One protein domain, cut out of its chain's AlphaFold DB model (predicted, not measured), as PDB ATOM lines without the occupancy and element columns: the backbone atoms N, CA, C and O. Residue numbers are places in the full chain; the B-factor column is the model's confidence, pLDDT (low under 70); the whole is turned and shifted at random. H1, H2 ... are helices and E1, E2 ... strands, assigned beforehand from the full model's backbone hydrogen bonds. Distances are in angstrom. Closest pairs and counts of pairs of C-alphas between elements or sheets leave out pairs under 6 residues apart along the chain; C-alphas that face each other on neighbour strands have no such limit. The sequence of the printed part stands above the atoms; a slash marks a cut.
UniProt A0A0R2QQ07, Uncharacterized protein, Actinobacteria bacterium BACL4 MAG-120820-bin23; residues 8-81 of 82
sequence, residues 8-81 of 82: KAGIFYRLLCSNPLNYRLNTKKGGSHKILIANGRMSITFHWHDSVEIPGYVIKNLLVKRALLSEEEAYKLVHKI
ATOM      1  N   LYS A   8      18.682  42.286   6.375       97.00
ATOM      2  CA  LYS A   8      18.897  41.311   7.446       97.00
ATOM      3  C   LYS A   8      17.558  40.707   7.870       97.00
ATOM      4  O   LYS A   8      16.569  41.428   8.024       97.00
ATOM      5  N   ALA A   9      17.536  39.402   8.097       96.38
ATOM      6  CA  ALA A   9      16.344  38.653   8.460       96.38
ATOM      7  C   ALA A   9      15.658  39.235   9.702       96.38
ATOM      8  O   ALA A   9      14.446  39.422   9.682       96.38
ATOM      9  N   GLY A  10      16.411  39.644  10.728       95.44
ATOM     10  CA  GLY A  10      15.830  40.272  11.920       95.44
ATOM     11  C   GLY A  10      15.144  41.621  11.640       95.44
ATOM     12  O   GLY A  10      14.162  41.979  12.292       95.44
ATOM     13  N   ILE A  11      15.613  42.385  10.646       96.12
ATOM     14  CA  ILE A  11      14.943  43.618  10.191       96.12
ATOM     15  C   ILE A  11      13.666  43.255   9.435       96.12
ATOM     16  O   ILE A  11      12.603  43.810   9.710       96.12
ATOM     17  N   PHE A  12      13.757  42.295   8.516       96.94
ATOM     18  CA  PHE A  12      12.612  41.876   7.719       96.94
ATOM     19  C   PHE A  12      11.506  41.248   8.581       96.94
ATOM     20  O   PHE A  12      10.337  41.576   8.406       96.94
ATOM     21  N   TYR A  13      11.862  40.439   9.579       95.81
ATOM     22  CA  TYR A  13      10.929  39.889  10.561       95.81
ATOM     23  C   TYR A  13      10.165  40.993  11.300       95.81
ATOM     24  O   TYR A  13       8.938  40.951  11.392       95.81
ATOM     25  N   ARG A  14      10.878  42.019  11.789       95.38
ATOM     26  CA  ARG A  14      10.251  43.176  12.444       95.38
ATOM     27  C   ARG A  14       9.301  43.910  11.505       95.38
ATOM     28  O   ARG A  14       8.207  44.267  11.930       95.38
ATOM     29  N   LEU A  15       9.678  44.087  10.239       96.12
ATOM     30  CA  LEU A  15       8.818  44.694   9.223       96.12
ATOM     31  C   LEU A  15       7.530  43.894   8.998       96.12
ATOM     32  O   LEU A  15       6.462  44.496   8.958       96.12
ATOM     33  N   LEU A  16       7.606  42.560   8.911       96.62
ATOM     34  CA  LEU A  16       6.418  41.708   8.781       96.62
ATOM     35  C   LEU A  16       5.480  41.876   9.985       96.62
ATOM     36  O   LEU A  16       4.268  41.982   9.812       96.62
ATOM     37  N   CYS A  17       6.033  41.934  11.196       95.88
ATOM     38  CA  CYS A  17       5.252  42.031  12.430       95.88
ATOM     39  C   CYS A  17       4.718  43.442  12.740       95.88
ATOM     40  O   CYS A  17       3.882  43.597  13.627       95.88
ATOM     41  N   SER A  18       5.186  44.471  12.030       95.12
ATOM     42  CA  SER A  18       4.821  45.871  12.282       95.12
ATOM     43  C   SER A  18       3.683  46.345  11.377       95.12
ATOM     44  O   SER A  18       3.419  45.766  10.323       95.12
ATOM     45  N   ASN A  19       3.028  47.447  11.750       91.44
ATOM     46  CA  ASN A  19       2.044  48.116  10.898       91.44
ATOM     47  C   ASN A  19       2.705  48.586   9.580       91.44
ATOM     48  O   ASN A  19       3.769  49.207   9.643       91.44
ATOM     49  N   PRO A  20       2.114  48.329   8.393       92.94
ATOM     50  CA  PRO A  20       0.758  47.815   8.143       92.94
ATOM     51  C   PRO A  20       0.619  46.290   7.991       92.94
ATOM     52  O   PRO A  20      -0.488  45.789   7.767       92.94
ATOM     53  N   LEU A  21       1.714  45.531   8.074       95.94
ATOM     54  CA  LEU A  21       1.726  44.095   7.788       95.94
ATOM     55  C   LEU A  21       1.207  43.227   8.939       95.94
ATOM     56  O   LEU A  21       0.543  42.224   8.681       95.94
ATOM     57  N   ASN A  22       1.433  43.643  10.184       96.50
ATOM     58  CA  ASN A  22       0.799  43.102  11.389       96.50
ATOM     59  C   ASN A  22       0.797  41.557  11.478       96.50
ATOM     60  O   ASN A  22      -0.130  40.971  12.043       96.50
ATOM     61  N   TYR A  23       1.819  40.894  10.923       96.62
ATOM     62  CA  TYR A  23       1.992  39.453  11.064       96.62
ATOM     63  C   TYR A  23       2.286  39.084  12.514       96.62
ATOM     64  O   TYR A  23       2.947  39.810  13.253       96.62
ATOM     65  N   ARG A  24       1.796  37.921  12.931       94.69
ATOM     66  CA  ARG A  24       1.984  37.381  14.277       94.69
ATOM     67  C   ARG A  24       2.378  35.921  14.191       94.69
ATOM     68  O   ARG A  24       2.033  35.232  13.233       94.69
ATOM     69  N   LEU A  25       3.101  35.450  15.198       94.00
ATOM     70  CA  LEU A  25       3.452  34.042  15.304       94.00
ATOM     71  C   LEU A  25       2.177  33.212  15.517       94.00
ATOM     72  O   LEU A  25       1.377  33.523  16.396       94.00
ATOM     73  N   ASN A  26       1.995  32.162  14.717       91.12
ATOM     74  CA  ASN A  26       0.844  31.262  14.815       91.12
ATOM     75  C   ASN A  26       0.898  30.373  16.076       91.12
ATOM     76  O   ASN A  26      -0.112  29.841  16.523       91.12
ATOM     77  N   THR A  27       2.082  30.193  16.668       82.69
ATOM     78  CA  THR A  27       2.310  29.317  17.824       82.69
ATOM     79  C   THR A  27       2.890  30.085  19.011       82.69
ATOM     80  O   THR A  27       3.581  31.083  18.844       82.69
ATOM     81  N   LYS A  28       2.649  29.606  20.241       69.69
ATOM     82  CA  LYS A  28       3.220  30.213  21.462       69.69
ATOM     83  C   LYS A  28       4.705  29.879  21.682       69.69
ATOM     84  O   LYS A  28       5.401  30.639  22.345       69.69
ATOM     85  N   LYS A  29       5.199  28.755  21.144       68.62
ATOM     86  CA  LYS A  29       6.617  28.359  21.220       68.62
ATOM     87  C   LYS A  29       7.339  28.769  19.936       68.62
ATOM     88  O   LYS A  29       6.969  28.320  18.851       68.62
ATOM     89  N   GLY A  30       8.356  29.621  20.071       63.97
ATOM     90  CA  GLY A  30       9.255  29.993  18.981       63.97
ATOM     91  C   GLY A  30      10.271  28.884  18.728       63.97
ATOM     92  O   GLY A  30      11.170  28.686  19.537       63.97
ATOM     93  N   GLY A  31      10.109  28.150  17.629       73.38
ATOM     94  CA  GLY A  31      11.129  27.241  17.104       73.38
ATOM     95  C   GLY A  31      11.989  27.913  16.031       73.38
ATOM     96  O   GLY A  31      11.765  29.074  15.676       73.38
ATOM     97  N   SER A  32      12.940  27.162  15.473       79.81
ATOM     98  CA  SER A  32      13.795  27.623  14.367       79.81
ATOM     99  C   SER A  32      12.991  28.038  13.132       79.81
ATOM    100  O   SER A  32      13.396  28.937  12.401       79.81
ATOM    101  N   HIS A  33      11.827  27.418  12.912       87.06
ATOM    102  CA  HIS A  33      10.882  27.791  11.863       87.06
ATOM    103  C   HIS A  33       9.642  28.431  12.490       87.06
ATOM    104  O   HIS A  33       8.965  27.832  13.327       87.06
ATOM    105  N   LYS A  34       9.336  29.654  12.067       91.31
ATOM    106  CA  LYS A  34       8.205  30.448  12.548       91.31
ATOM    107  C   LYS A  34       7.142  30.503  11.459       91.31
ATOM    108  O   LYS A  34       7.435  30.905  10.337       91.31
ATOM    109  N   ILE A  35       5.906  30.136  11.778       93.81
ATOM    110  CA  ILE A  35       4.768  30.373  10.881       93.81
ATOM    111  C   ILE A  35       4.120  31.685  11.303       93.81
ATOM    112  O   ILE A  35       3.676  31.822  12.442       93.81
ATOM    113  N   LEU A  36       4.091  32.645  10.389       95.62
ATOM    114  CA  LEU A  36       3.519  33.966  10.587       95.62
ATOM    115  C   LEU A  36       2.167  34.066   9.883       95.62
ATOM    116  O   LEU A  36       2.058  33.722   8.705       95.62
ATOM    117  N   ILE A  37       1.161  34.581  10.586       96.38
ATOM    118  CA  ILE A  37      -0.199  34.798  10.079       96.38
ATOM    119  C   ILE A  37      -0.627  36.257  10.262       96.38
ATOM    120  O   ILE A  37      -0.214  36.915  11.215       96.38
ATOM    121  N   ALA A  38      -1.449  36.761   9.347       96.75
ATOM    122  CA  ALA A  38      -2.084  38.073   9.431       96.75
ATOM    123  C   ALA A  38      -3.462  38.002   8.767       96.75
ATOM    124  O   ALA A  38      -3.634  37.298   7.772       96.75
ATOM    125  N   ASN A  39      -4.431  38.752   9.291       93.75
ATOM    126  CA  ASN A  39      -5.760  38.826   8.685       93.75
ATOM    127  C   ASN A  39      -5.664  39.390   7.259       93.75
ATOM    128  O   ASN A  39      -4.979  40.387   7.031       93.75
ATOM    129  N   GLY A  40      -6.346  38.743   6.309       94.19
ATOM    130  CA  GLY A  40      -6.367  39.158   4.902       94.19
ATOM    131  C   GLY A  40      -5.071  38.894   4.125       94.19
ATOM    132  O   GLY A  40      -4.907  39.433   3.036       94.19
ATOM    133  N   ARG A  41      -4.137  38.096   4.663       96.00
ATOM    134  CA  ARG A  41      -2.865  37.759   4.004       96.00
ATOM    135  C   ARG A  41      -2.567  36.267   4.107       96.00
ATOM    136  O   ARG A  41      -3.041  35.590   5.016       96.00
ATOM    137  N   MET A  42      -1.737  35.752   3.204       97.06
ATOM    138  CA  MET A  42      -1.289  34.362   3.286       97.06
ATOM    139  C   MET A  42      -0.237  34.192   4.381       97.06
ATOM    140  O   MET A  42       0.540  35.108   4.676       97.06
ATOM    141  N   SER A  43      -0.158  32.980   4.930       95.69
ATOM    142  CA  SER A  43       0.864  32.632   5.908       95.69
ATOM    143  C   SER A  43       2.274  32.677   5.311       95.69
ATOM    144  O   SER A  43       2.517  32.298   4.155       95.69
ATOM    145  N   ILE A  44       3.231  33.095   6.134       95.88
ATOM    146  CA  ILE A  44       4.654  33.145   5.804       95.88
ATOM    147  C   ILE A  44       5.398  32.158   6.700       95.88
ATOM    148  O   ILE A  44       5.350  32.268   7.921       95.88
ATOM    149  N   THR A  45       6.125  31.223   6.095       93.69
ATOM    150  CA  THR A  45       7.093  30.392   6.818       93.69
ATOM    151  C   THR A  45       8.420  31.138   6.862       93.69
ATOM    152  O   THR A  45       9.061  31.336   5.833       93.69
ATOM    153  N   PHE A  46       8.817  31.580   8.049       93.94
ATOM    154  CA  PHE A  46      10.037  32.331   8.298       93.94
ATOM    155  C   PHE A  46      11.072  31.427   8.972       93.94
ATOM    156  O   PHE A  46      10.890  31.012  10.116       93.94
ATOM    157  N   HIS A  47      12.147  31.114   8.253       93.19
ATOM    158  CA  HIS A  47      13.149  30.119   8.658       93.19
ATOM    159  C   HIS A  47      14.584  30.676   8.658       93.19
ATOM    160  O   HIS A  47      15.550  29.918   8.663       93.19
ATOM    161  N   TRP A  48      14.744  32.000   8.594       94.44
ATOM    162  CA  TRP A  48      16.057  32.643   8.613       94.44
ATOM    163  C   TRP A  48      16.472  33.005  10.037       94.44
ATOM    164  O   TRP A  48      15.668  33.520  10.812       94.44
ATOM    165  N   HIS A  49      17.751  32.801  10.350       91.94
ATOM    166  CA  HIS A  49      18.372  33.388  11.535       91.94
ATOM    167  C   HIS A  49      18.570  34.892  11.339       91.94
ATOM    168  O   HIS A  49      18.880  35.333  10.233       91.94
ATOM    169  N   ASP A  50      18.441  35.674  12.411       91.94
ATOM    170  CA  ASP A  50      18.355  37.141  12.345       91.94
ATOM    171  C   ASP A  50      19.541  37.823  11.636       91.94
ATOM    172  O   ASP A  50      19.360  38.874  11.013       91.94
ATOM    173  N   SER A  51      20.733  37.220  11.690       94.19
ATOM    174  CA  SER A  51      21.972  37.722  11.080       94.19
ATOM    175  C   SER A  51      22.078  37.489   9.567       94.19
ATOM    176  O   SER A  51      22.931  38.107   8.919       94.19
ATOM    177  N   VAL A  52      21.229  36.635   8.987       96.31
ATOM    178  CA  VAL A  52      21.259  36.295   7.557       96.31
ATOM    179  C   VAL A  52      20.764  37.473   6.730       96.31
ATOM    180  O   VAL A  52      19.763  38.101   7.064       96.31
ATOM    181  N   GLU A  53      21.454  37.778   5.635       97.69
ATOM    182  CA  GLU A  53      20.960  38.733   4.648       97.69
ATOM    183  C   GLU A  53      20.054  38.027   3.635       97.69
ATOM    184  O   GLU A  53      20.456  37.066   2.982       97.69
ATOM    185  N   ILE A  54      18.815  38.498   3.518       97.38
ATOM    186  CA  ILE A  54      17.824  37.974   2.585       97.38
ATOM    187  C   ILE A  54      17.904  38.795   1.290       97.38
ATOM    188  O   ILE A  54      17.724  40.019   1.339       97.38
ATOM    189  N   PRO A  55      18.118  38.154   0.126       97.25
ATOM    190  CA  PRO A  55      18.164  38.852  -1.152       97.25
ATOM    191  C   PRO A  55      16.862  39.597  -1.465       97.25
ATOM    192  O   PRO A  55      15.762  39.080  -1.250       97.25
ATOM    193  N   GLY A  56      16.974  40.781  -2.068       97.00
ATOM    194  CA  GLY A  56      15.819  41.623  -2.398       97.00
ATOM    195  C   GLY A  56      14.738  40.939  -3.248       97.00
ATOM    196  O   GLY A  56      13.552  41.200  -3.055       97.00
ATOM    197  N   TYR A  57      15.102  40.018  -4.149       96.25
ATOM    198  CA  TYR A  57      14.115  39.278  -4.950       96.25
ATOM    199  C   TYR A  57      13.266  38.314  -4.099       96.25
ATOM    200  O   TYR A  57      12.083  38.124  -4.381       96.25
ATOM    201  N   VAL A  58      13.840  37.741  -3.032       96.94
ATOM    202  CA  VAL A  58      13.122  36.885  -2.075       96.94
ATOM    203  C   VAL A  58      12.150  37.732  -1.260       96.94
ATOM    204  O   VAL A  58      10.982  37.370  -1.133       96.94
ATOM    205  N   ILE A  59      12.603  38.899  -0.789       96.81
ATOM    206  CA  ILE A  59      11.770  39.874  -0.067       96.81
ATOM    207  C   ILE A  59      10.585  40.310  -0.931       96.81
ATOM    208  O   ILE A  59       9.440  40.229  -0.485       96.81
ATOM    209  N   LYS A  60      10.842  40.705  -2.187       97.06
ATOM    210  CA  LYS A  60       9.797  41.047  -3.161       97.06
ATOM    211  C   LYS A  60       8.778  39.916  -3.285       97.06
ATOM    212  O   LYS A  60       7.581  40.157  -3.152       97.06
ATOM    213  N   ASN A  61       9.247  38.692  -3.532       96.50
ATOM    214  CA  ASN A  61       8.370  37.539  -3.728       96.50
ATOM    215  C   ASN A  61       7.493  37.273  -2.502       96.50
ATOM    216  O   ASN A  61       6.308  36.997  -2.663       96.50
ATOM    217  N   LEU A  62       8.042  37.389  -1.295       96.81
ATOM    218  CA  LEU A  62       7.283  37.212  -0.059       96.81
ATOM    219  C   LEU A  62       6.216  38.293   0.128       96.81
ATOM    220  O   LEU A  62       5.061  37.970   0.399       96.81
ATOM    221  N   LEU A  63       6.572  39.563  -0.063       96.88
ATOM    222  CA  LEU A  63       5.638  40.673   0.125       96.88
ATOM    223  C   LEU A  63       4.507  40.668  -0.910       96.88
ATOM    224  O   LEU A  63       3.348  40.848  -0.550       96.88
ATOM    225  N   VAL A  64       4.822  40.403  -2.178       97.06
ATOM    226  CA  VAL A  64       3.809  40.391  -3.241       97.06
ATOM    227  C   VAL A  64       2.953  39.130  -3.167       97.06
ATOM    228  O   VAL A  64       1.730  39.209  -3.154       97.06
ATOM    229  N   LYS A  65       3.574  37.947  -3.076       96.81
ATOM    230  CA  LYS A  65       2.833  36.681  -3.179       96.81
ATOM    231  C   LYS A  65       2.173  36.251  -1.876       96.81
ATOM    232  O   LYS A  65       1.200  35.514  -1.934       96.81
ATOM    233  N   ARG A  66       2.714  36.628  -0.710       96.50
ATOM    234  CA  ARG A  66       2.166  36.202   0.593       96.50
ATOM    235  C   ARG A  66       1.494  37.337   1.344       96.50
ATOM    236  O   ARG A  66       0.385  37.147   1.831       96.50
ATOM    237  N   ALA A  67       2.132  38.506   1.400       95.75
ATOM    238  CA  ALA A  67       1.535  39.673   2.049       95.75
ATOM    239  C   ALA A  67       0.516  40.420   1.171       95.75
ATOM    240  O   ALA A  67      -0.101  41.364   1.665       95.75
ATOM    241  N   LEU A  68       0.327  39.966  -0.078       95.56
ATOM    242  CA  LEU A  68      -0.643  40.469  -1.057       95.56
ATOM    243  C   LEU A  68      -0.515  41.974  -1.326       95.56
ATOM    244  O   LEU A  68      -1.497  42.651  -1.612       95.56
ATOM    245  N   LEU A  69       0.708  42.495  -1.224       96.31
ATOM    246  CA  LEU A  69       1.007  43.868  -1.608       96.31
ATOM    247  C   LEU A  69       1.196  43.970  -3.121       96.31
ATOM    248  O   LEU A  69       1.745  43.065  -3.757       96.31
ATOM    249  N   SER A  70       0.862  45.126  -3.684       96.19
ATOM    250  CA  SER A  70       1.378  45.490  -5.000       96.19
ATOM    251  C   SER A  70       2.909  45.607  -4.971       96.19
ATOM    252  O   SER A  70       3.533  45.849  -3.930       96.19
ATOM    253  N   GLU A  71       3.549  45.473  -6.136       95.62
ATOM    254  CA  GLU A  71       5.001  45.663  -6.243       95.62
ATOM    255  C   GLU A  71       5.427  47.072  -5.792       95.62
ATOM    256  O   GLU A  71       6.490  47.230  -5.189       95.62
ATOM    257  N   GLU A  72       4.596  48.089  -6.033       95.81
ATOM    258  CA  GLU A  72       4.868  49.462  -5.617       95.81
ATOM    259  C   GLU A  72       4.820  49.637  -4.095       95.81
ATOM    260  O   GLU A  72       5.744  50.222  -3.522       95.81
ATOM    261  N   GLU A  73       3.787  49.117  -3.430       95.50
ATOM    262  CA  GLU A  73       3.669  49.174  -1.969       95.50
ATOM    263  C   GLU A  73       4.808  48.415  -1.296       95.50
ATOM    264  O   GLU A  73       5.451  48.945  -0.387       95.50
ATOM    265  N   ALA A  74       5.115  47.209  -1.781       96.00
ATOM    266  CA  ALA A  74       6.230  46.416  -1.285       96.00
ATOM    267  C   ALA A  74       7.559  47.173  -1.440       96.00
ATOM    268  O   ALA A  74       8.374  47.199  -0.514       96.00
ATOM    269  N   TYR A  75       7.770  47.826  -2.586       96.38
ATOM    270  CA  TYR A  75       8.975  48.609  -2.844       96.38
ATOM    271  C   TYR A  75       9.100  49.797  -1.884       96.38
ATOM    272  O   TYR A  75      10.150  49.961  -1.257       96.38
ATOM    273  N   LYS A  76       8.034  50.597  -1.733       95.06
ATOM    274  CA  LYS A  76       7.998  51.743  -0.809       95.06
ATOM    275  C   LYS A  76       8.244  51.299   0.631       95.06
ATOM    276  O   LYS A  76       9.026  51.930   1.338       95.06
ATOM    277  N   LEU A  77       7.622  50.199   1.051       94.38
ATOM    278  CA  LEU A  77       7.741  49.678   2.409       94.38
ATOM    279  C   LEU A  77       9.182  49.269   2.739       94.38
ATOM    280  O   LEU A  77       9.704  49.652   3.782       94.38
ATOM    281  N   VAL A  78       9.842  48.543   1.832       94.44
ATOM    282  CA  VAL A  78      11.229  48.085   2.019       94.44
ATOM    283  C   VAL A  78      12.220  49.251   2.045       94.44
ATOM    284  O   VAL A  78      13.150  49.239   2.848       94.44
ATOM    285  N   HIS A  79      12.024  50.272   1.207       93.38
ATOM    286  CA  HIS A  79      12.956  51.404   1.100       93.38
ATOM    287  C   HIS A  79      12.691  52.532   2.104       93.38
ATOM    288  O   HIS A  79      13.513  53.434   2.229       93.38
ATOM    289  N   LYS A  80      11.582  52.479   2.853       91.25
ATOM    290  CA  LYS A  80      11.323  53.396   3.975       91.25
ATOM    291  C   LYS A  80      12.186  53.078   5.204       91.25
ATOM    292  O   LYS A  80      12.349  53.934   6.073       91.25
ATOM    293  N   ILE A  81      12.714  51.857   5.296       83.50
ATOM    294  CA  ILE A  81      13.579  51.435   6.399       83.50
ATOM    295  C   ILE A  81      14.930  52.148   6.260       83.50
ATOM    296  O   ILE A  81      15.653  51.899   5.291       83.50
TER     297      ILE A  81
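AT A GLANCE: This is residues 8 to 81 of the 82 residues of an uncharacterized protein of Actinobacteria bacterium BACL4 MAG-120820-bin23 (UniProt A0A0R2QQ07). This is a small domain in which H1 and H2 lie roughly side by side, with a gap between them; H3 packs on H2 at one end of the whole, and the hairpin of E1 and E2 lies towards the other end. The long loop of residues 18 to 33 runs from H1 to E1, reaching the far end at Lys 29, and its residues 24 to 25 pair with residues 36 to 37 of E1. The printed part has 74 residues with three named helices and two named strands, in the order H1, E1, E2, H2, H3, and the sheet, order E1 - E2, is antiparallel. Under half of the residues are in named elements, and of these most are helix: the class is mostly helix. The whole is compact, with a radius of gyration of the C-alphas of 11.5 A, and spans 34 by 28 by 18 A.

IN THESE COORDINATES: H1 is residues 9 to 17, 12.3 A long from first to last C-alpha, beginning at C-alpha 9 (16.344, 38.653, 8.460). E1 is residues 34 to 37, 9.8 A, beginning at C-alpha 34 (8.205, 30.448, 12.548), and E2 is residues 44 to 46, 6.0 A. H2 is residues 56 to 65, 13.9 A. H3 is residues 71 to 79, 12.3 A, ending at C-alpha 79 (12.956, 51.404, 1.100).

HOW THE PARTS SIT: H1 and E1 are near each other, with 5 pairs of C-alphas within 10 A. The closest C-alphas of H1 and E2, those of Tyr 13 and Phe 46, are 7.9 A apart. E1 and E2 form a hairpin, antiparallel at 156 degrees between their directions; N 34 and O 46 are 2.8 A apart and N 44 and O 36 are 2.9 A apart, both within hydrogen-bond range. The closest C-alphas of E2 and H2, those of Ile 44 and Leu 62, are 7.6 A apart. H2 and H3 touch, closest at the C-alphas of Leu 63 and Ala 74, 5.9 A apart; they run opposite ways at a steep tilt of 48 degrees. H1 is only just apart from H2, the closest C-alphas being 8.1 A apart, and only just apart from H3, at 8.3 A. In H1, H2 and H3 every O i to N i+4 pair is within hydrogen-bond range.

THE WHOLE: The two C-alphas farthest apart, those of Lys 29 and Glu 72, are 34.2 A from each other. The link from H1 to E1, 16 residues, is long; the link from H2 to H3 is tight. The printed part has no cut. The mean pLDDT of the printed part is 93.3, and residues 28 to 30 are under 70.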